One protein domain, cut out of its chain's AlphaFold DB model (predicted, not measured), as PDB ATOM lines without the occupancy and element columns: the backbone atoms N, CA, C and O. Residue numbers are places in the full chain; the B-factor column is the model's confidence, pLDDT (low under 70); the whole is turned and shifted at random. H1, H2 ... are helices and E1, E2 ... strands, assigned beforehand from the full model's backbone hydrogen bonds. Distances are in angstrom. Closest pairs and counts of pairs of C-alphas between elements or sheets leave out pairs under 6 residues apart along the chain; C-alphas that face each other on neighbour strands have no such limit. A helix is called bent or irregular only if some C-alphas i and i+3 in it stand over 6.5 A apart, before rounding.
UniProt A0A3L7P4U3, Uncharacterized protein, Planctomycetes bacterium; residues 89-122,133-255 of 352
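What this domain is: This is residues 89 to 122 and 133 to 255 of the 352 residues of an uncharacterized protein of Planctomycetes bacterium (UniProt A0A3L7P4U3). A strongly twisted sheet of five strands, with the long, bent E4 as its spine, curls round helix H1; the hairpin E5 and E6 is a separate small sheet near edge strand E7. Loops before E2 lie at one end of the longest axis, the E3 and E4 hairpin at the other. The 157 printed residues hold E1 E2 E3 E4 E5 E6 H1 H2 E7 in that order, mixed helices and strands, with 63 residues in named elements, under half. The whole is only just compact, close to loose, with a radius of gyration of the C-alphas of 17.6 A and spans of 55 by 39 by 31 A.

Where its parts are: Find C-alpha 161 at (17.655, -59.693, 23.704); from there E4, residues 161 to 173, runs 36.2 A and bends by 56 degrees at residue 164. Its sheet also holds E1, 98 to 101; E2, 144 to 148; E3, 151 to 157, 17.1 A; and E7, 243 to 249, 20.2 A, ending at (7.167, -48.758, 26.050). Look for E5 at 185 to 190, E6 at 193 to 198, H1 at 203 to 213, 15.0 A, and H2 at 224 to 227.

How they stand to each other: Beside E4, E2 and E3 lie on one side and E7 on the other, each antiparallel to it: see N 146 and O 171 at 2.8 A, N 153 and O 165 at 2.9 A, N 168 and O 247 at 2.9 A. E1 is antiparallel to E2, with N 99 and O 147 at 2.8 A. H1 is on this sheet; the closest C-alphas of H1 and E3 are Ala 204 and Val 157, 6.1 A. H2 is on it too, with C-alphas 224 and 247 closest to E7 at 6.8 A. In the antiparallel hairpin E5 and E6, N 188 and O 197 are 2.9 A apart; the closest C-alphas of E6 and E7 are Tyr 197 and Trp 249, 7.0 A. Every O i to N i+4 pair of H1 is within hydrogen-bond range; H2 is too short for one.

The domain as a whole: The farthest C-alphas, Pro 135 and Gly 161, are 56.3 A apart. Residues 123 to 132 are not printed, a gap of 17.7 A between C-alphas 122 and 133. The links E4 to E5 and H2 to E7 are long. Look at residues 89 to 90 and 118 to 122 for pLDDT under 70.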
ATOM      1  N   GLU A  89     -22.083 -41.016  20.675       60.56
ATOM      2  CA  GLU A  89     -21.377 -41.917  21.593       60.56
ATOM      3  C   GLU A  89     -21.979 -43.332  21.631       60.56
ATOM      4  O   GLU A  89     -21.261 -44.315  21.822       60.56
ATOM      5  N   THR A  90     -23.291 -43.454  21.404       67.38
ATOM      6  CA  THR A  90     -24.000 -44.741  21.486       67.38
ATOM      7  C   THR A  90     -23.623 -45.725  20.378       67.38
ATOM      8  O   THR A  90     -23.783 -46.930  20.563       67.38
ATOM      9  N   ASN A  91     -23.052 -45.240  19.271       78.06
ATOM     10  CA  ASN A  91     -22.759 -46.067  18.101       78.06
ATOM     11  C   ASN A  91     -21.336 -46.636  18.081       78.06
ATOM     12  O   ASN A  91     -21.052 -47.502  17.256       78.06
ATOM     13  N   ILE A  92     -20.431 -46.180  18.955       83.50
ATOM     14  CA  ILE A  92     -19.074 -46.736  19.017       83.50
ATOM     15  C   ILE A  92     -19.151 -48.121  19.684       83.50
ATOM     16  O   ILE A  92     -19.551 -48.203  20.849       83.50
ATOM     17  N   PRO A  93     -18.743 -49.212  19.002       79.25
ATOM     18  CA  PRO A  93     -18.831 -50.555  19.565       79.25
ATOM     19  C   PRO A  93     -18.045 -50.662  20.874       79.25
ATOM     20  O   PRO A  93     -16.867 -50.295  20.922       79.25
ATOM     21  N   LYS A  94     -18.685 -51.189  21.924       84.88
ATOM     22  CA  LYS A  94     -18.074 -51.428  23.238       84.88
ATOM     23  C   LYS A  94     -17.796 -52.921  23.410       84.88
ATOM     24  O   LYS A  94     -18.713 -53.700  23.652       84.88
ATOM     25  N   GLY A  95     -16.536 -53.319  23.278       85.44
ATOM     26  CA  GLY A  95     -16.056 -54.613  23.751       85.44
ATOM     27  C   GLY A  95     -15.918 -54.643  25.280       85.44
ATOM     28  O   GLY A  95     -15.879 -53.591  25.921       85.44
ATOM     29  N   PRO A  96     -15.797 -55.834  25.894       79.75
ATOM     30  CA  PRO A  96     -15.752 -55.991  27.354       79.75
ATOM     31  C   PRO A  96     -14.588 -55.242  28.031       79.75
ATOM     32  O   PRO A  96     -14.708 -54.819  29.179       79.75
ATOM     33  N   ASN A  97     -13.484 -55.036  27.307       85.19
ATOM     34  CA  ASN A  97     -12.289 -54.338  27.794       85.19
ATOM     35  C   ASN A  97     -12.059 -52.992  27.098       85.19
ATOM     36  O   ASN A  97     -10.989 -52.402  27.241       85.19
ATOM     37  N   ASP A  98     -13.039 -52.522  26.329       90.94
ATOM     38  CA  ASP A  98     -12.925 -51.251  25.637       90.94
ATOM     39  C   ASP A  98     -13.324 -50.116  26.584       90.94
ATOM     40  O   ASP A  98     -14.350 -50.163  27.272       90.94
ATOM     41  N   ARG A  99     -12.508 -49.068  26.604       92.12
ATOM     42  CA  ARG A  99     -12.780 -47.806  27.287       92.12
ATOM     43  C   ARG A  99     -12.935 -46.735  26.227       92.12
ATOM     44  O   ARG A  99     -12.088 -46.616  25.347       92.12
ATOM     45  N   ILE A 100     -14.019 -45.975  26.293       92.06
ATOM     46  CA  ILE A 100     -14.260 -44.843  25.399       92.06
ATOM     47  C   ILE A 100     -14.118 -43.576  26.224       92.06
ATOM     48  O   ILE A 100     -14.736 -43.438  27.278       92.06
ATOM     49  N   VAL A 101     -13.288 -42.663  25.738       90.62
ATOM     50  CA  VAL A 101     -13.092 -41.338  26.305       90.62
ATOM     51  C   VAL A 101     -13.799 -40.335  25.426       90.62
ATOM     52  O   VAL A 101     -13.396 -40.067  24.289       90.62
ATOM     53  N   VAL A 102     -14.851 -39.765  25.995       86.25
ATOM     54  CA  VAL A 102     -15.595 -38.676  25.383       86.25
ATOM     55  C   VAL A 102     -14.800 -37.380  25.555       86.25
ATOM     56  O   VAL A 102     -14.173 -37.160  26.603       86.25
ATOM     57  N   PRO A 103     -14.812 -36.493  24.550       85.75
ATOM     58  CA  PRO A 103     -14.430 -35.108  24.731       85.75
ATOM     59  C   PRO A 103     -15.081 -34.506  25.974       85.75
ATOM     60  O   PRO A 103     -16.302 -34.491  26.104       85.75
ATOM     61  N   GLY A 104     -14.254 -34.009  26.886       81.06
ATOM     62  CA  GLY A 104     -14.705 -33.375  28.115       81.06
ATOM     63  C   GLY A 104     -14.150 -31.966  28.239       81.06
ATOM     64  O   GLY A 104     -13.060 -31.661  27.734       81.06
ATOM     65  N   LEU A 105     -14.905 -31.117  28.933       79.25
ATOM     66  CA  LEU A 105     -14.404 -29.824  29.373       79.25
ATOM     67  C   LEU A 105     -13.313 -30.027  30.422       79.25
ATOM     68  O   LEU A 105     -13.422 -30.865  31.318       79.25
ATOM     69  N   SER A 106     -12.259 -29.237  30.309       82.62
ATOM     70  CA  SER A 106     -11.330 -28.988  31.398       82.62
ATOM     71  C   SER A 106     -11.716 -27.663  32.058       82.62
ATOM     72  O   SER A 106     -12.080 -26.726  31.348       82.62
ATOM     73  N   PRO A 107     -11.567 -27.511  33.387       80.56
ATOM     74  CA  PRO A 107     -11.792 -26.227  34.065       80.56
ATOM     75  C   PRO A 107     -10.937 -25.064  33.532       80.56
ATOM     76  O   PRO A 107     -11.184 -23.914  33.868       80.56
ATOM     77  N   GLN A 108      -9.899 -25.380  32.754       82.12
ATOM     78  CA  GLN A 108      -8.946 -24.442  32.164       82.12
ATOM     79  C   GLN A 108      -9.201 -24.199  30.666       82.12
ATOM     80  O   GLN A 108      -8.420 -23.489  30.035       82.12
ATOM     81  N   ASP A 109     -10.250 -24.792  30.078       81.44
ATOM     82  CA  ASP A 109     -10.596 -24.522  28.683       81.44
ATOM     83  C   ASP A 109     -10.997 -23.038  28.530       81.44
ATOM     84  O   ASP A 109     -11.838 -22.548  29.287       81.44
ATOM     85  N   PRO A 110     -10.437 -22.303  27.549       75.38
ATOM     86  CA  PRO A 110     -10.765 -20.890  27.331       75.38
ATOM     87  C   PRO A 110     -12.186 -20.690  26.786       75.38
ATOM     88  O   PRO A 110     -12.711 -19.579  26.809       75.38
ATOM     89  N   SER A 111     -12.790 -21.762  26.273       76.62
ATOM     90  CA  SER A 111     -14.140 -21.800  25.733       76.62
ATOM     91  C   SER A 111     -14.909 -22.968  26.356       76.62
ATOM     92  O   SER A 111     -14.362 -24.069  26.457       76.62
ATOM     93  N   PRO A 112     -16.189 -22.776  26.718       75.50
ATOM     94  CA  PRO A 112     -17.072 -23.864  27.133       75.50
ATOM     95  C   PRO A 112     -17.533 -24.744  25.957       75.50
ATOM     96  O   PRO A 112     -18.281 -25.707  26.153       75.50
ATOM     97  N   ARG A 113     -17.136 -24.408  24.723       77.38
ATOM     98  CA  ARG A 113     -17.518 -25.135  23.518       77.38
ATOM     99  C   ARG A 113     -16.409 -26.074  23.083       77.38
ATOM    100  O   ARG A 113     -15.263 -25.671  22.892       77.38
ATOM    101  N   ILE A 114     -16.780 -27.326  22.850       78.69
ATOM    102  CA  ILE A 114     -15.893 -28.349  22.299       78.69
ATOM    103  C   ILE A 114     -16.542 -28.922  21.049       78.69
ATOM    104  O   ILE A 114     -17.710 -29.301  21.067       78.69
ATOM    105  N   ASN A 115     -15.780 -29.009  19.956       81.75
ATOM    106  CA  ASN A 115     -16.256 -29.509  18.661       81.75
ATOM    107  C   ASN A 115     -17.475 -28.738  18.123       81.75
ATOM    108  O   ASN A 115     -18.341 -29.313  17.473       81.75
ATOM    109  N   GLY A 116     -17.573 -27.442  18.435       75.25
ATOM    110  CA  GLY A 116     -18.731 -26.613  18.082       75.25
ATOM    111  C   GLY A 116     -19.986 -26.876  18.924       75.25
ATOM    112  O   GLY A 116     -20.937 -26.104  18.831       75.25
ATOM    113  N   ALA A 117     -19.984 -27.904  19.779       72.44
ATOM    114  CA  ALA A 117     -21.048 -28.158  20.737       72.44
ATOM    115  C   ALA A 117     -20.812 -27.354  22.019       72.44
ATOM    116  O   ALA A 117     -19.712 -27.342  22.578       72.44
ATOM    117  N   ASP A 118     -21.863 -26.699  22.500       69.94
ATOM    118  CA  ASP A 118     -21.851 -26.042  23.799       69.94
ATOM    119  C   ASP A 118     -22.059 -27.077  24.911       69.94
ATOM    120  O   ASP A 118     -23.186 -27.486  25.204       69.94
ATOM    121  N   LEU A 119     -20.957 -27.512  25.528       69.25
ATOM    122  CA  LEU A 119     -20.979 -28.510  26.597       69.25
ATOM    123  C   LEU A 119     -21.425 -27.930  27.949       69.25
ATOM    124  O   LEU A 119     -21.611 -28.690  28.896       69.25
ATOM    125  N   SER A 120     -21.640 -26.614  28.051       61.69
ATOM    126  CA  SER A 120     -22.170 -25.990  29.268       61.69
ATOM    127  C   SER A 120     -23.686 -26.112  29.419       61.69
ATOM    128  O   SER A 120     -24.220 -25.916  30.509       61.69
ATOM    129  N   SER A 121     -24.383 -26.460  28.332       56.53
ATOM    130  CA  SER A 121     -25.846 -26.555  28.288       56.53
ATOM    131  C   SER A 121     -26.417 -27.763  29.052       56.53
ATOM    132  O   SER A 121     -27.625 -27.844  29.278       56.53
ATOM    133  N   GLY A 122     -25.558 -28.676  29.521       52.06
ATOM    134  CA  GLY A 122     -25.925 -29.790  30.388       52.06
ATOM    135  C   GLY A 122     -25.858 -29.433  31.878       52.06
ATOM    136  O   GLY A 122     -24.803 -29.532  32.493       52.06
ATOM    137  N   ASP A 133     -17.697 -17.009  22.683       70.88
ATOM    138  CA  ASP A 133     -16.239 -17.129  22.635       70.88
ATOM    139  C   ASP A 133     -15.589 -15.768  22.340       70.88
ATOM    140  O   ASP A 133     -16.101 -15.026  21.485       70.88
ATOM    141  N   PRO A 134     -14.483 -15.417  23.025       73.88
ATOM    142  CA  PRO A 134     -13.777 -14.179  22.749       73.88
ATOM    143  C   PRO A 134     -13.387 -14.110  21.265       73.88
ATOM    144  O   PRO A 134     -12.954 -15.118  20.693       73.88
ATOM    145  N   PRO A 135     -13.520 -12.940  20.616       78.19
ATOM    146  CA  PRO A 135     -13.114 -12.792  19.226       78.19
ATOM    147  C   PRO A 135     -11.631 -13.150  19.072       78.19
ATOM    148  O   PRO A 135     -10.788 -12.678  19.831       78.19
ATOM    149  N   GLY A 136     -11.317 -13.997  18.090       81.00
ATOM    150  CA  GLY A 136      -9.946 -14.432  17.798       81.00
ATOM    151  C   GLY A 136      -9.496 -15.724  18.490       81.00
ATOM    152  O   GLY A 136      -8.418 -16.216  18.164       81.00
ATOM    153  N   VAL A 137     -10.299 -16.318  19.381       77.69
ATOM    154  CA  VAL A 137     -10.005 -17.653  19.933       77.69
ATOM    155  C   VAL A 137     -10.588 -18.718  18.997       77.69
ATOM    156  O   VAL A 137     -11.806 -18.755  18.810       77.69
ATOM    157  N   PRO A 138      -9.762 -19.583  18.374       81.81
ATOM    158  CA  PRO A 138     -10.278 -20.647  17.526       81.81
ATOM    159  C   PRO A 138     -11.070 -21.666  18.363       81.81
ATOM    160  O   PRO A 138     -10.713 -21.917  19.518       81.81
ATOM    161  N   PRO A 139     -12.117 -22.290  17.796       86.06
ATOM    162  CA  PRO A 139     -12.881 -23.306  18.503       86.06
ATOM    163  C   PRO A 139     -11.982 -24.483  18.890       86.06
ATOM    164  O   PRO A 139     -11.160 -24.963  18.096       86.06
ATOM    165  N   VAL A 140     -12.152 -24.960  20.123       90.50
ATOM    166  CA  VAL A 140     -11.427 -26.131  20.610       90.50
ATOM    167  C   VAL A 140     -12.071 -27.376  20.013       90.50
ATOM    168  O   VAL A 140     -13.263 -27.631  20.192       90.50
ATOM    169  N   TRP A 141     -11.277 -28.171  19.308       93.38
ATOM    170  CA  TRP A 141     -11.660 -29.502  18.874       93.38
ATOM    171  C   TRP A 141     -10.977 -30.564  19.730       93.38
ATOM    172  O   TRP A 141      -9.893 -30.356  20.281       93.38
ATOM    173  N   VAL A 142     -11.639 -31.707  19.864       95.25
ATOM    174  CA  VAL A 142     -11.177 -32.864  20.627       95.25
ATOM    175  C   VAL A 142     -11.620 -34.138  19.904       95.25
ATOM    176  O   VAL A 142     -12.807 -34.338  19.629       95.25
ATOM    177  N   LEU A 143     -10.661 -35.006  19.604       96.31
ATOM    178  CA  LEU A 143     -10.879 -36.336  19.045       96.31
ATOM    179  C   LEU A 143     -11.348 -37.299  20.138       96.31
ATOM    180  O   LEU A 143     -10.972 -37.169  21.304       96.31
ATOM    181  N   HIS A 144     -12.162 -38.281  19.761       95.62
ATOM    182  CA  HIS A 144     -12.587 -39.326  20.689       95.62
ATOM    183  C   HIS A 144     -11.537 -40.431  20.693       95.62
ATOM    184  O   HIS A 144     -11.139 -40.911  19.629       95.62
ATOM    185  N   LEU A 145     -11.110 -40.842  21.885       97.06
ATOM    186  CA  LEU A 145     -10.152 -41.926  22.059       97.06
ATOM    187  C   LEU A 145     -10.880 -43.148  22.610       97.06
ATOM    188  O   LEU A 145     -11.522 -43.078  23.654       97.06
ATOM    189  N   LYS A 146     -10.736 -44.283  21.939       97.12
ATOM    190  CA  LYS A 146     -11.102 -45.597  22.457       97.12
ATOM    191  C   LYS A 146      -9.819 -46.376  22.718       97.12
ATOM    192  O   LYS A 146      -8.929 -46.348  21.882       97.12
ATOM    193  N   PHE A 147      -9.697 -47.078  23.834       97.62
ATOM    194  CA  PHE A 147      -8.511 -47.888  24.114       97.62
ATOM    195  C   PHE A 147      -8.860 -49.162  24.879       97.62
ATOM    196  O   PHE A 147      -9.914 -49.247  25.511       97.62
ATOM    197  N   LYS A 148      -7.967 -50.151  24.807       97.12
ATOM    198  CA  LYS A 148      -7.988 -51.339  25.673       97.12
ATOM    199  C   LYS A 148      -7.042 -51.109  26.849       97.12
ATOM    200  O   LYS A 148      -6.083 -50.353  26.715       97.12
ATOM    201  N   ASP A 149      -7.277 -51.771  27.980       97.06
ATOM    202  CA  ASP A 149      -6.338 -51.712  29.108       97.06
ATOM    203  C   ASP A 149      -4.911 -52.141  28.665       97.06
ATOM    204  O   ASP A 149      -4.800 -53.072  27.854       97.06
ATOM    205  N   PRO A 150      -3.830 -51.483  29.146       97.69
ATOM    206  CA  PRO A 150      -2.453 -51.806  28.777       97.69
ATOM    207  C   PRO A 150      -2.104 -53.274  29.015       97.69
ATOM    208  O   PRO A 150      -2.548 -53.893  29.985       97.69
ATOM    209  N   ARG A 151      -1.272 -53.831  28.138       97.62
ATOM    210  CA  ARG A 151      -0.860 -55.240  28.183       97.62
ATOM    211  C   ARG A 151       0.647 -55.358  28.057       97.62
ATOM    212  O   ARG A 151       1.312 -54.455  27.556       97.62
ATOM    213  N   PHE A 152       1.172 -56.499  28.480       97.25
ATOM    214  CA  PHE A 152       2.570 -56.852  28.277       97.25
ATOM    215  C   PHE A 152       2.718 -57.873  27.150       97.25
ATOM    216  O   PHE A 152       1.879 -58.759  26.979       97.25
ATOM    217  N   VAL A 153       3.811 -57.761  26.398       97.44
ATOM    218  CA  VAL A 153       4.234 -58.737  25.392       97.44
ATOM    219  C   VAL A 153       5.715 -59.050  25.588       97.44
ATOM    220  O   VAL A 153       6.535 -58.154  25.801       97.44
ATOM    221  N   LYS A 154       6.069 -60.337  25.538       97.44
ATOM    222  CA  LYS A 154       7.457 -60.799  25.634       97.44
ATOM    223  C   LYS A 154       8.006 -61.018  24.228       97.44
ATOM    224  O   LYS A 154       7.477 -61.844  23.487       97.44
ATOM    225  N   VAL A 155       9.037 -60.270  23.844       97.69
ATOM    226  CA  VAL A 155       9.576 -60.282  22.473       97.69
ATOM    227  C   VAL A 155      11.096 -60.234  22.498       97.69
ATOM    228  O   VAL A 155      11.706 -59.557  23.324       97.69
ATOM    229  N   LYS A 156      11.733 -60.936  21.559       97.50
ATOM    230  CA  LYS A 156      13.168 -60.798  21.303       97.50
ATOM    231  C   LYS A 156      13.419 -59.555  20.450       97.50
ATOM    232  O   LYS A 156      13.182 -59.567  19.245       97.50
ATOM    233  N   VAL A 157      13.911 -58.494  21.075       95.88
ATOM    234  CA  VAL A 157      14.251 -57.231  20.418       95.88
ATOM    235  C   VAL A 157      15.696 -57.304  19.895       95.88
ATOM    236  O   VAL A 157      16.610 -57.614  20.671       95.88
ATOM    237  N   PRO A 158      15.943 -57.040  18.596       94.75
ATOM    238  CA  PRO A 158      17.292 -57.025  18.032       94.75
ATOM    239  C   PRO A 158      18.242 -56.125  18.834       94.75
ATOM    240  O   PRO A 158      17.897 -55.002  19.186       94.75
ATOM    241  N   GLY A 159      19.426 -56.636  19.179       95.94
ATOM    242  CA  GLY A 159      20.426 -55.922  19.988       95.94
ATOM    243  C   GLY A 159      20.137 -55.847  21.494       95.94
ATOM    244  O   GLY A 159      21.073 -55.693  22.271       95.94
ATOM    245  N   LYS A 160      18.882 -56.016  21.932       95.19
ATOM    246  CA  LYS A 160      18.491 -55.947  23.353       95.19
ATOM    247  C   LYS A 160      18.180 -57.302  23.996       95.19
ATOM    248  O   LYS A 160      18.101 -57.367  25.222       95.19
ATOM    249  N   GLY A 161      18.008 -58.362  23.206       96.25
ATOM    250  CA  GLY A 161      17.655 -59.693  23.704       96.25
ATOM    251  C   GLY A 161      16.160 -59.832  23.984       96.25
ATOM    252  O   GLY A 161      15.340 -59.164  23.363       96.25
ATOM    253  N   GLU A 162      15.789 -60.738  24.882       97.31
ATOM    254  CA  GLU A 162      14.391 -60.919  25.276       97.31
ATOM    255  C   GLU A 162      13.950 -59.796  26.223       97.31
ATOM    256  O   GLU A 162      14.620 -59.519  27.218       97.31
ATOM    257  N   ARG A 163      12.838 -59.132  25.899       96.19
ATOM    258  CA  ARG A 163      12.300 -57.987  26.641       96.19
ATOM    259  C   ARG A 163      10.813 -58.168  26.912       96.19
ATOM    260  O   ARG A 163      10.099 -58.773  26.114       96.19
ATOM    261  N   LEU A 164      10.372 -57.648  28.055       96.19
ATOM    262  CA  LEU A 164       8.965 -57.519  28.419       96.19
ATOM    263  C   LEU A 164       8.551 -56.073  28.139       96.19
ATOM    264  O   LEU A 164       8.941 -55.170  28.877       96.19
ATOM    265  N   CYS A 165       7.798 -55.857  27.068       97.50
ATOM    266  CA  CYS A 165       7.373 -54.526  26.647       97.50
ATOM    267  C   CYS A 165       5.901 -54.320  26.995       97.50
ATOM    268  O   CYS A 165       5.087 -55.231  26.820       97.50
ATOM    269  N   MET A 166       5.559 -53.127  27.472       98.12
ATOM    270  CA  MET A 166       4.166 -52.737  27.668       98.12
ATOM    271  C   MET A 166       3.655 -52.055  26.404       98.12
ATOM    272  O   MET A 166       4.389 -51.308  25.755       98.12
ATOM    273  N   TYR A 167       2.392 -52.281  26.069       98.50
ATOM    274  CA  TYR A 167       1.745 -51.621  24.950       98.50
ATOM    275  C   TYR A 167       0.321 -51.188  25.282       98.50
ATOM    276  O   TYR A 167      -0.351 -51.779  26.133       98.50
ATOM    277  N   LEU A 168      -0.134 -50.160  24.572       98.50
ATOM    278  CA  LEU A 168      -1.507 -49.675  24.590       98.50
ATOM    279  C   LEU A 168      -2.045 -49.665  23.162       98.50
ATOM    280  O   LEU A 168      -1.577 -48.900  22.317       98.50
ATOM    281  N   TRP A 169      -3.050 -50.500  22.914       98.31
ATOM    282  CA  TRP A 169      -3.850 -50.449  21.695       98.31
ATOM    283  C   TRP A 169      -4.927 -49.370  21.837       98.31
ATOM    284  O   TRP A 169      -5.620 -49.314  22.864       98.31
ATOM    285  N   TYR A 170      -5.095 -48.534  20.814       98.31
ATOM    286  CA  TYR A 170      -6.109 -47.486  20.806       98.31
ATOM    287  C   TYR A 170      -6.707 -47.249  19.416       98.31
ATOM    288  O   TYR A 170      -6.142 -47.612  18.393       98.31
ATOM    289  N   GLN A 171      -7.867 -46.607  19.385       98.19
ATOM    290  CA  GLN A 171      -8.544 -46.116  18.196       98.19
ATOM    291  C   GLN A 171      -8.929 -44.658  18.393       98.19
ATOM    292  O   GLN A 171      -9.403 -44.265  19.463       98.19
ATOM    293  N   VAL A 172      -8.769 -43.868  17.341       97.69
ATOM    294  CA  VAL A 172      -9.149 -42.456  17.332       97.69
ATOM    295  C   VAL A 172     -10.296 -42.249  16.358       97.69
ATOM    296  O   VAL A 172     -10.230 -42.678  15.206       97.69
ATOM    297  N   TYR A 173     -11.343 -41.573  16.824       97.31
ATOM    298  CA  TYR A 173     -12.502 -41.208  16.021       97.31
ATOM    299  C   TYR A 173     -12.595 -39.687  15.931       97.31
ATOM    300  O   TYR A 173     -12.548 -38.971  16.938       97.31
ATOM    301  N   ASN A 174     -12.759 -39.186  14.712       96.25
ATOM    302  CA  ASN A 174     -12.908 -37.765  14.455       96.25
ATOM    303  C   ASN A 174     -14.376 -37.419  14.193       96.25
ATOM    304  O   ASN A 174     -14.884 -37.680  13.112       96.25
ATOM    305  N   PHE A 175     -15.035 -36.779  15.155       94.06
ATOM    306  CA  PHE A 175     -16.392 -36.243  14.995       94.06
ATOM    307  C   PHE A 175     -16.409 -34.709  14.951       94.06
ATOM    308  O   PHE A 175     -17.425 -34.086  15.239       94.06
ATOM    309  N   THR A 176     -15.286 -34.070  14.611       92.75
ATOM    310  CA  THR A 176     -15.138 -32.610  14.704       92.75
ATOM    311  C   THR A 176     -15.682 -31.862  13.481       92.75
ATOM    312  O   THR A 176     -15.457 -30.664  13.368       92.75
ATOM    313  N   GLY A 177     -16.318 -32.558  12.531       93.19
ATOM    314  CA  GLY A 177     -16.882 -31.994  11.294       93.19
ATOM    315  C   GLY A 177     -15.916 -31.874  10.109       93.19
ATOM    316  O   GLY A 177     -16.354 -31.713   8.975       93.19
ATOM    317  N   GLU A 178     -14.612 -32.018  10.334       94.94
ATOM    318  CA  GLU A 178     -13.563 -31.834   9.324       94.94
ATOM    319  C   GLU A 178     -12.364 -32.750   9.624       94.94
ATOM    320  O   GLU A 178     -12.126 -33.048  10.797       94.94
ATOM    321  N   PRO A 179     -11.614 -33.234   8.613       97.38
ATOM    322  CA  PRO A 179     -10.397 -34.018   8.833       97.38
ATOM    323  C   PRO A 179      -9.388 -33.275   9.720       97.38
ATOM    324  O   PRO A 179      -9.183 -32.073   9.559       97.38
ATOM    325  N   ARG A 180      -8.751 -33.981  10.660       97.31
ATOM    326  CA  ARG A 180      -7.822 -33.376  11.630       97.31
ATOM    327  C   ARG A 180      -6.455 -34.026  11.571       97.31
ATOM    328  O   ARG A 180      -6.356 -35.245  11.504       97.31
ATOM    329  N   LEU A 181      -5.413 -33.203  11.658       97.44
ATOM    330  CA  LEU A 181      -4.060 -33.690  11.885       97.44
ATOM    331  C   LEU A 181      -3.950 -34.180  13.330       97.44
ATOM    332  O   LEU A 181      -4.275 -33.442  14.262       97.44
ATOM    333  N   PHE A 182      -3.495 -35.415  13.505       97.50
ATOM    334  CA  PHE A 182      -3.321 -36.041  14.808       97.50
ATOM    335  C   PHE A 182      -1.861 -36.432  14.984       97.50
ATOM    336  O   PHE A 182      -1.377 -37.324  14.306       97.50
ATOM    337  N   ILE A 183      -1.169 -35.754  15.900       97.62
ATOM    338  CA  ILE A 183       0.221 -36.061  16.251       97.62
ATOM    339  C   ILE A 183       0.219 -36.569  17.696       97.62
ATOM    340  O   ILE A 183       0.299 -35.749  18.620       97.62
ATOM    341  N   PRO A 184       0.032 -37.881  17.923       97.69
ATOM    342  CA  PRO A 184       0.022 -38.428  19.267       97.69
ATOM    343  C   PRO A 184       1.380 -38.280  19.939       97.69
ATOM    344  O   PRO A 184       2.425 -38.540  19.348       97.69
ATOM    345  N   SER A 185       1.346 -37.963  21.226       97.19
ATOM    346  CA  SER A 185       2.448 -38.267  22.132       97.19
ATOM    347  C   SER A 185       1.869 -38.873  23.400       97.19
ATOM    348  O   SER A 185       0.984 -38.284  24.036       97.19
ATOM    349  N   PHE A 186       2.343 -40.077  23.713       98.06
ATOM    350  CA  PHE A 186       1.961 -40.830  24.892       98.06
ATOM    351  C   PHE A 186       3.151 -40.910  25.844       98.06
ATOM    352  O   PHE A 186       4.224 -41.397  25.491       98.06
ATOM    353  N   GLU A 187       2.946 -40.448  27.069       97.62
ATOM    354  CA  GLU A 187       3.925 -40.537  28.145       97.62
ATOM    355  C   GLU A 187       3.333 -41.358  29.283       97.62
ATOM    356  O   GLU A 187       2.193 -41.140  29.694       97.62
ATOM    357  N   LEU A 188       4.116 -42.281  29.822       97.88
ATOM    358  CA  LEU A 188       3.736 -43.069  30.979       97.88
ATOM    359  C   LEU A 188       4.540 -42.622  32.198       97.88
ATOM    360  O   LEU A 188       5.749 -42.421  32.112       97.88
ATOM    361  N   LYS A 189       3.885 -42.501  33.348       97.38
ATOM    362  CA  LYS A 189       4.524 -42.315  34.650       97.38
ATOM    363  C   LYS A 189       4.225 -43.517  35.542       97.38
ATOM    364  O   LYS A 189       3.084 -43.970  35.596       97.38
ATOM    365  N   SER A 190       5.239 -44.007  36.241       97.62
ATOM    366  CA  SER A 190       5.103 -45.037  37.277       97.62
ATOM    367  C   SER A 190       4.857 -44.394  38.648       97.62
ATOM    368  O   SER A 190       5.327 -43.286  38.894       97.62
ATOM    369  N   ASP A 191       4.177 -45.071  39.574       96.88
ATOM    370  CA  ASP A 191       4.138 -44.621  40.977       96.88
ATOM    371  C   ASP A 191       5.461 -44.840  41.728       96.88
ATOM    372  O   ASP A 191       5.708 -44.193  42.744       96.88
ATOM    373  N   THR A 192       6.341 -45.696  41.207       96.69
ATOM    374  CA  THR A 192       7.669 -45.974  41.779       96.69
ATOM    375  C   THR A 192       8.776 -45.054  41.261       96.69
ATOM    376  O   THR A 192       9.898 -45.110  41.765       96.69
ATOM    377  N   SER A 193       8.507 -44.230  40.244       94.31
ATOM    378  CA  SER A 193       9.514 -43.375  39.612       94.31
ATOM    379  C   SER A 193       8.913 -42.067  39.108       94.31
ATOM    380  O   SER A 193       7.858 -42.055  38.481       94.31
ATOM    381  N   ASP A 194       9.629 -40.961  39.307       92.81
ATOM    382  CA  ASP A 194       9.262 -39.670  38.717       92.81
ATOM    383  C   ASP A 194       9.638 -39.536  37.233       92.81
ATOM    384  O   ASP A 194       9.308 -38.532  36.597       92.81
ATOM    385  N   THR A 195      10.285 -40.553  36.661       94.81
ATOM    386  CA  THR A 195      10.630 -40.599  35.241       94.81
ATOM    387  C   THR A 195       9.378 -40.739  34.379       94.81
ATOM    388  O   THR A 195       8.496 -41.561  34.640       94.81
ATOM    389  N   LEU A 196       9.323 -39.936  33.317       96.12
ATOM    390  CA  LEU A 196       8.344 -40.070  32.245       96.12
ATOM    391  C   LEU A 196       8.929 -40.966  31.160       96.12
ATOM    392  O   LEU A 196      10.019 -40.704  30.654       96.12
ATOM    393  N   TYR A 197       8.187 -41.999  30.799       97.31
ATOM    394  CA  TYR A 197       8.544 -42.944  29.756       97.31
ATOM    395  C   TYR A 197       7.774 -42.555  28.489       97.31
ATOM    396  O   TYR A 197       6.562 -42.784  28.431       97.31
ATOM    397  N   PRO A 198       8.417 -41.918  27.496       97.56
ATOM    398  CA  PRO A 198       7.766 -41.639  26.226       97.56
ATOM    399  C   PRO A 198       7.554 -42.935  25.440       97.56
ATOM    400  O   PRO A 198       8.313 -43.898  25.586       97.56
ATOM    401  N   ASP A 199       6.524 -42.930  24.602       97.94
ATOM    402  CA  ASP A 199       6.320 -43.906  23.533       97.94
ATOM    403  C   ASP A 199       7.589 -44.083  22.670       97.94
ATOM    404  O   ASP A 199       8.299 -43.117  22.375       97.94
ATOM    405  N   GLN A 200       7.883 -45.326  22.285       97.75
ATOM    406  CA  GLN A 200       9.038 -45.719  21.482       97.75
ATOM    407  C   GLN A 200       8.622 -46.511  20.241       97.75
ATOM    408  O   GLN A 200       7.802 -47.420  20.296       97.75
ATOM    409  N   ILE A 201       9.302 -46.278  19.120       97.56
ATOM    410  CA  ILE A 201       9.099 -47.075  17.905       97.56
ATOM    411  C   ILE A 201       9.938 -48.355  17.982       97.56
ATOM    412  O   ILE A 201      11.160 -48.323  17.838       97.56
ATOM    413  N   LEU A 202       9.275 -49.493  18.211       97.44
ATOM    414  CA  LEU A 202       9.902 -50.808  18.379       97.44
ATOM    415  C   LEU A 202       9.333 -51.815  17.361       97.44
ATOM    416  O   LEU A 202       8.445 -52.595  17.712       97.44
ATOM    417  N   PRO A 203       9.857 -51.879  16.119       97.56
ATOM    418  CA  PRO A 203       9.233 -52.643  15.031       97.56
ATOM    419  C   PRO A 203       9.021 -54.138  15.325       97.56
ATOM    420  O   PRO A 203       8.003 -54.717  14.958       97.56
ATOM    421  N   ALA A 204       9.960 -54.780  16.031       97.94
ATOM    422  CA  ALA A 204       9.826 -56.190  16.410       97.94
ATOM    423  C   ALA A 204       8.671 -56.423  17.405       97.94
ATOM    424  O   ALA A 204       7.987 -57.445  17.338       97.94
ATOM    425  N   VAL A 205       8.458 -55.475  18.322       98.19
ATOM    426  CA  VAL A 205       7.369 -55.510  19.308       98.19
ATOM    427  C   VAL A 205       6.045 -55.206  18.617       98.19
ATOM    428  O   VAL A 205       5.087 -55.948  18.804       98.19
ATOM    429  N   GLU A 206       6.017 -54.190  17.755       98.19
ATOM    430  CA  GLU A 206       4.862 -53.823  16.932       98.19
ATOM    431  C   GLU A 206       4.333 -55.024  16.137       98.19
ATOM    432  O   GLU A 206       3.170 -55.388  16.282       98.19
ATOM    433  N   GLN A 207       5.191 -55.736  15.400       97.94
ATOM    434  CA  GLN A 207       4.788 -56.939  14.655       97.94
ATOM    435  C   GLN A 207       4.245 -58.059  15.554       97.94
ATOM    436  O   GLN A 207       3.348 -58.806  15.156       97.94
ATOM    437  N   ALA A 208       4.801 -58.227  16.756       98.12
ATOM    438  CA  ALA A 208       4.299 -59.209  17.710       98.12
ATOM    439  C   ALA A 208       2.901 -58.829  18.216       98.12
ATOM    440  O   ALA A 208       2.021 -59.687  18.242       98.12
ATOM    441  N   VAL A 209       2.688 -57.552  18.540       98.19
ATOM    442  CA  VAL A 209       1.386 -57.041  18.979       98.19
ATOM    443  C   VAL A 209       0.358 -57.104  17.854       98.19
ATOM    444  O   VAL A 209      -0.752 -57.551  18.105       98.19
ATOM    445  N   ILE A 210       0.711 -56.747  16.615       97.94
ATOM    446  CA  ILE A 210      -0.205 -56.828  15.466       97.94
ATOM    447  C   ILE A 210      -0.708 -58.260  15.279       97.94
ATOM    448  O   ILE A 210      -1.910 -58.478  15.203       97.94
ATOM    449  N   ARG A 211       0.190 -59.255  15.305       97.69
ATOM    450  CA  ARG A 211      -0.211 -60.671  15.217       97.69
ATOM    451  C   ARG A 211      -1.134 -61.109  16.354       97.69
ATOM    452  O   ARG A 211      -1.931 -62.021  16.161       97.69
ATOM    453  N   GLN A 212      -0.992 -60.504  17.532       97.56
ATOM    454  CA  GLN A 212      -1.797 -60.819  18.707       97.56
ATOM    455  C   GLN A 212      -3.162 -60.110  18.701       97.56
ATOM    456  O   GLN A 212      -4.158 -60.723  19.079       97.56
ATOM    457  N   GLU A 213      -3.213 -58.835  18.320       97.00
ATOM    458  CA  GLU A 213      -4.413 -57.992  18.412       97.00
ATOM    459  C   GLU A 213      -5.267 -58.010  17.141       97.00
ATOM    460  O   GLU A 213      -6.486 -57.908  17.248       97.00
ATOM    461  N   ASP A 214      -4.650 -58.155  15.967       96.75
ATOM    462  CA  ASP A 214      -5.320 -58.191  14.665       96.75
ATOM    463  C   ASP A 214      -4.688 -59.264  13.756       96.75
ATOM    464  O   ASP A 214      -4.015 -58.957  12.767       96.75
ATOM    465  N   PRO A 215      -4.897 -60.558  14.065       95.94
ATOM    466  CA  PRO A 215      -4.401 -61.651  13.226       95.94
ATOM    467  C   PRO A 215      -5.003 -61.643  11.810       95.94
ATOM    468  O   PRO A 215      -4.453 -62.280  10.914       95.94
ATOM    469  N   SER A 216      -6.125 -60.945  11.606       96.88
ATOM    470  CA  SER A 216      -6.799 -60.804  10.313       96.88
ATOM    471  C   SER A 216      -6.258 -59.672   9.435       96.88
ATOM    472  O   SER A 216      -6.526 -59.674   8.235       96.88
ATOM    473  N   GLY A 217      -5.515 -58.720  10.007       95.31
ATOM    474  CA  GLY A 217      -5.022 -57.532   9.305       95.31
ATOM    475  C   GLY A 217      -6.121 -56.553   8.872       95.31
ATOM    476  O   GLY A 217      -5.942 -55.851   7.877       95.31
ATOM    477  N   LEU A 218      -7.267 -56.529   9.562       93.81
ATOM    478  CA  LEU A 218      -8.416 -55.689   9.199       93.81
ATOM    479  C   LEU A 218      -8.322 -54.258   9.748       93.81
ATOM    480  O   LEU A 218      -8.856 -53.338   9.129       93.81
ATOM    481  N   ASP A 219      -7.655 -54.057  10.884       92.38
ATOM    482  CA  ASP A 219      -7.659 -52.788  11.620       92.38
ATOM    483  C   ASP A 219      -6.548 -51.825  11.177       92.38
ATOM    484  O   ASP A 219      -6.556 -50.665  11.600       92.38
ATOM    485  N   SER A 220      -5.600 -52.289  10.347       96.25
ATOM    486  CA  SER A 220      -4.433 -51.529   9.875       96.25
ATOM    487  C   SER A 220      -3.754 -50.746  11.009       96.25
ATOM    488  O   SER A 220      -3.680 -49.517  10.975       96.25
ATOM    489  N   ILE A 221      -3.297 -51.466  12.039       98.00
ATOM    490  CA  ILE A 221      -2.675 -50.893  13.242       98.00
ATOM    491  C   ILE A 221      -1.411 -50.103  12.868       98.00
ATOM    492  O   ILE A 221      -0.522 -50.630  12.201       98.00
ATOM    493  N   GLN A 222      -1.324 -48.859  13.343       98.25
ATOM    494  CA  GLN A 222      -0.225 -47.927  13.073       98.25
ATOM    495  C   GLN A 222       0.530 -47.541  14.353       98.25
ATOM    496  O   GLN A 222      -0.052 -47.462  15.431       98.25
ATOM    497  N   ASN A 223       1.816 -47.221  14.254       98.25
ATOM    498  CA  ASN A 223       2.543 -46.548  15.336       98.25
ATOM    499  C   ASN A 223       2.337 -45.019  15.292       98.25
ATOM    500  O   ASN A 223       1.759 -44.476  14.341       98.25
ATOM    501  N   SER A 224       2.820 -44.314  16.320       97.38
ATOM    502  CA  SER A 224       2.658 -42.859  16.473       97.38
ATOM    503  C   SER A 224       3.266 -42.027  15.341       97.38
ATOM    504  O   SER A 224       2.748 -40.954  15.028       97.38
ATOM    505  N   VAL A 225       4.312 -42.521  14.673       97.81
ATOM    506  CA  VAL A 225       4.903 -41.842  13.511       97.81
ATOM    507  C   VAL A 225       4.018 -42.024  12.285       97.81
ATOM    508  O   VAL A 225       3.670 -41.037  11.643       97.81
ATOM    509  N   THR A 226       3.623 -43.258  11.973       98.06
ATOM    510  CA  THR A 226       2.803 -43.560  10.788       98.06
ATOM    511  C   THR A 226       1.423 -42.908  10.854       98.06
ATOM    512  O   THR A 226       1.013 -42.274   9.888       98.06
ATOM    513  N   ILE A 227       0.771 -42.924  12.022       97.75
ATOM    514  CA  ILE A 227      -0.560 -42.318  12.194       97.75
ATOM    515  C   ILE A 227      -0.545 -40.791  12.042       97.75
ATOM    516  O   ILE A 227      -1.566 -40.196  11.713       97.75
ATOM    517  N   SER A 228       0.615 -40.157  12.249       97.56
ATOM    518  CA  SER A 228       0.793 -38.707  12.094       97.56
ATOM    519  C   SER A 228       0.930 -38.260  10.636       97.56
ATOM    520  O   SER A 228       0.935 -37.057  10.370       97.56
ATOM    521  N   GLN A 229       1.095 -39.194   9.694       97.88
ATOM    522  CA  GLN A 229       1.325 -38.877   8.280       97.88
ATOM    523  C   GLN A 229       0.032 -38.515   7.543       97.88
ATOM    524  O   GLN A 229       0.080 -37.813   6.534       97.88
ATOM    525  N   GLU A 230      -1.116 -38.956   8.054       97.44
ATOM    526  CA  GLU A 230      -2.418 -38.760   7.426       97.44
ATOM    527  C   GLU A 230      -3.384 -38.005   8.343       97.44
ATOM    528  O   GLU A 230      -3.284 -38.015   9.571       97.44
ATOM    529  N   LEU A 231      -4.357 -37.321   7.737       98.06
ATOM    530  CA  LEU A 231      -5.431 -36.684   8.491       98.06
ATOM    531  C   LEU A 231      -6.427 -37.745   8.958       98.06
ATOM    532  O   LEU A 231      -6.898 -38.556   8.161       98.06
ATOM    533  N   ILE A 232      -6.843 -37.674  10.221       98.00
ATOM    534  CA  ILE A 232      -7.875 -38.560  10.756       98.00
ATOM    535  C   ILE A 232      -9.199 -38.249  10.049       98.00
ATOM    536  O   ILE A 232      -9.705 -37.118  10.153       98.00
ATOM    537  N   PRO A 233      -9.787 -39.223   9.333       97.56
ATOM    538  CA  PRO A 233     -10.962 -38.996   8.516       97.56
ATOM    539  C   PRO A 233     -12.191 -38.734   9.382       97.56
ATOM    540  O   PRO A 233     -12.371 -39.326  10.445       97.56
ATOM    541  N   LEU A 234     -13.092 -37.887   8.885       96.44
ATOM    542  CA  LEU A 234     -14.361 -37.613   9.552       96.44
ATOM    543  C   LEU A 234     -15.170 -38.908   9.737       96.44
ATOM    544  O   LEU A 234     -15.481 -39.599   8.766       96.44
ATOM    545  N   SER A 235     -15.550 -39.212  10.964       95.31
ATOM    546  CA  SER A 235     -16.519 -40.241  11.317       95.31
ATOM    547  C   SER A 235     -17.919 -39.633  11.386       95.31
ATOM    548  O   SER A 235     -18.097 -38.479  11.778       95.31
ATOM    549  N   LYS A 236     -18.918 -40.414  10.983       92.62
ATOM    550  CA  LYS A 236     -20.341 -40.078  11.101       92.62
ATOM    551  C   LYS A 236     -21.043 -41.148  11.933       92.62
ATOM    552  O   LYS A 236     -20.502 -42.236  12.110       92.62
ATOM    553  N   ALA A 237     -22.238 -40.844  12.434       86.88
ATOM    554  CA  ALA A 237     -23.002 -41.769  13.272       86.88
ATOM    555  C   ALA A 237     -23.341 -43.094  12.559       86.88
ATOM    556  O   ALA A 237     -23.403 -44.130  13.214       86.88
ATOM    557  N   ASP A 238     -23.533 -43.060  11.240       90.50
ATOM    558  CA  ASP A 238     -23.830 -44.205  10.369       90.50
ATOM    559  C   ASP A 238     -22.573 -44.911   9.837       90.50
ATOM    560  O   ASP A 238     -22.612 -46.089   9.484       90.50
ATOM    561  N   ARG A 239     -21.445 -44.195   9.769       93.06
ATOM    562  CA  ARG A 239     -20.185 -44.695   9.219       93.06
ATOM    563  C   ARG A 239     -19.002 -44.230  10.054       93.06
ATOM    564  O   ARG A 239     -18.436 -43.151   9.843       93.06
ATOM    565  N   LEU A 240     -18.596 -45.096  10.974       95.25
ATOM    566  CA  LEU A 240     -17.383 -44.920  11.759       95.25
ATOM    567  C   LEU A 240     -16.148 -45.169  10.888       95.25
ATOM    568  O   LEU A 240     -16.110 -46.108  10.094       95.25
ATOM    569  N   ARG A 241     -15.135 -44.315  11.039       96.12
ATOM    570  CA  ARG A 241     -13.827 -44.461  10.386       96.12
ATOM    571  C   ARG A 241     -12.725 -44.310  11.434       96.12
ATOM    572  O   ARG A 241     -12.057 -43.275  11.446       96.12
ATOM    573  N   PRO A 242     -12.598 -45.272  12.366       97.31
ATOM    574  CA  PRO A 242     -11.518 -45.236  13.334       97.31
ATOM    575  C   PRO A 242     -10.173 -45.369  12.632       97.31
ATOM    576  O   PRO A 242     -10.050 -46.090  11.643       97.31
ATOM    577  N   VAL A 243      -9.162 -44.719  13.196       97.81
ATOM    578  CA  VAL A 243      -7.763 -45.028  12.895       97.81
ATOM    579  C   VAL A 243      -7.178 -45.729  14.109       97.81
ATOM    580  O   VAL A 243      -7.260 -45.209  15.227       97.81
ATOM    581  N   THR A 244      -6.653 -46.931  13.896       98.44
ATOM    582  CA  THR A 244      -6.119 -47.781  14.960       98.44
ATOM    583  C   THR A 244      -4.635 -47.511  15.148       98.44
ATOM    584  O   THR A 244      -3.866 -47.521  14.188       98.44
ATOM    585  N   GLY A 245      -4.230 -47.285  16.392       98.25
ATOM    586  CA  GLY A 245      -2.865 -46.967  16.760       98.25
ATOM    587  C   GLY A 245      -2.320 -47.830  17.896       98.25
ATOM    588  O   GLY A 245      -3.061 -48.479  18.641       98.25
ATOM    589  N   LEU A 246      -0.997 -47.809  18.029       98.44
ATOM    590  CA  LEU A 246      -0.238 -48.509  19.054       98.44
ATOM    591  C   LEU A 246       0.761 -47.552  19.711       98.44
ATOM    592  O   LEU A 246       1.482 -46.835  19.020       98.44
ATOM    593  N   ALA A 247       0.790 -47.547  21.043       98.56
ATOM    594  CA  ALA A 247       1.834 -46.898  21.834       98.56
ATOM    595  C   ALA A 247       2.634 -47.972  22.574       98.56
ATOM    596  O   ALA A 247       2.045 -48.914  23.121       98.56
ATOM    597  N   LEU A 248       3.960 -47.853  22.558       98.50
ATOM    598  CA  LEU A 248       4.867 -48.895  23.032       98.50
ATOM    599  C   LEU A 248       5.867 -48.330  24.030       98.50
ATOM    600  O   LEU A 248       6.425 -47.254  23.839       98.50
ATOM    601  N   TRP A 249       6.164 -49.113  25.060       98.12
ATOM    602  CA  TRP A 249       7.167 -48.758  26.050       98.12
ATOM    603  C   TRP A 249       8.020 -49.968  26.420       98.12
ATOM    604  O   TRP A 249       7.517 -51.062  26.694       98.12
ATOM    605  N   ASP A 250       9.328 -49.741  26.463       96.31
ATOM    606  CA  ASP A 250      10.332 -50.692  26.937       96.31
ATOM    607  C   ASP A 250      10.872 -50.240  28.302       96.31
ATOM    608  O   ASP A 250      10.841 -49.052  28.625       96.31
ATOM    609  N   GLU A 251      11.368 -51.192  29.092       92.94
ATOM    610  CA  GLU A 251      12.055 -50.950  30.375       92.94
ATOM    611  C   GLU A 251      11.245 -50.155  31.422       92.94
ATOM    612  O   GLU A 251      11.808 -49.443  32.257       92.94
ATOM    613  N   ILE A 252       9.915 -50.299  31.432       93.50
ATOM    614  CA  ILE A 252       9.088 -49.690  32.482       93.50
ATOM    615  C   ILE A 252       9.298 -50.448  33.801       93.50
ATOM    616  O   ILE A 252       9.194 -51.682  33.826       93.50
ATOM    617  N   PRO A 253       9.541 -49.743  34.923       94.12
ATOM    618  CA  PRO A 253       9.630 -50.375  36.226       94.12
ATOM    619  C   PRO A 253       8.321 -51.088  36.578       94.12
ATOM    620  O   PRO A 253       7.211 -50.625  36.305       94.12
ATOM    621  N   GLN A 254       8.460 -52.237  37.230       94.31
ATOM    622  CA  GLN A 254       7.324 -52.948  37.802       94.31
ATOM    623  C   GLN A 254       6.728 -52.074  38.915       94.31
ATOM    624  O   GLN A 254       7.431 -51.690  39.851       94.31
ATOM    625  N   ALA A 255       5.453 -51.724  38.780       96.19
ATOM    626  CA  ALA A 255       4.801 -50.724  39.611       96.19
ATOM    627  C   ALA A 255       3.371 -51.145  39.957       96.19
ATOM    628  O   ALA A 255       2.776 -51.989  39.274       96.19
TER     629      ALA A 255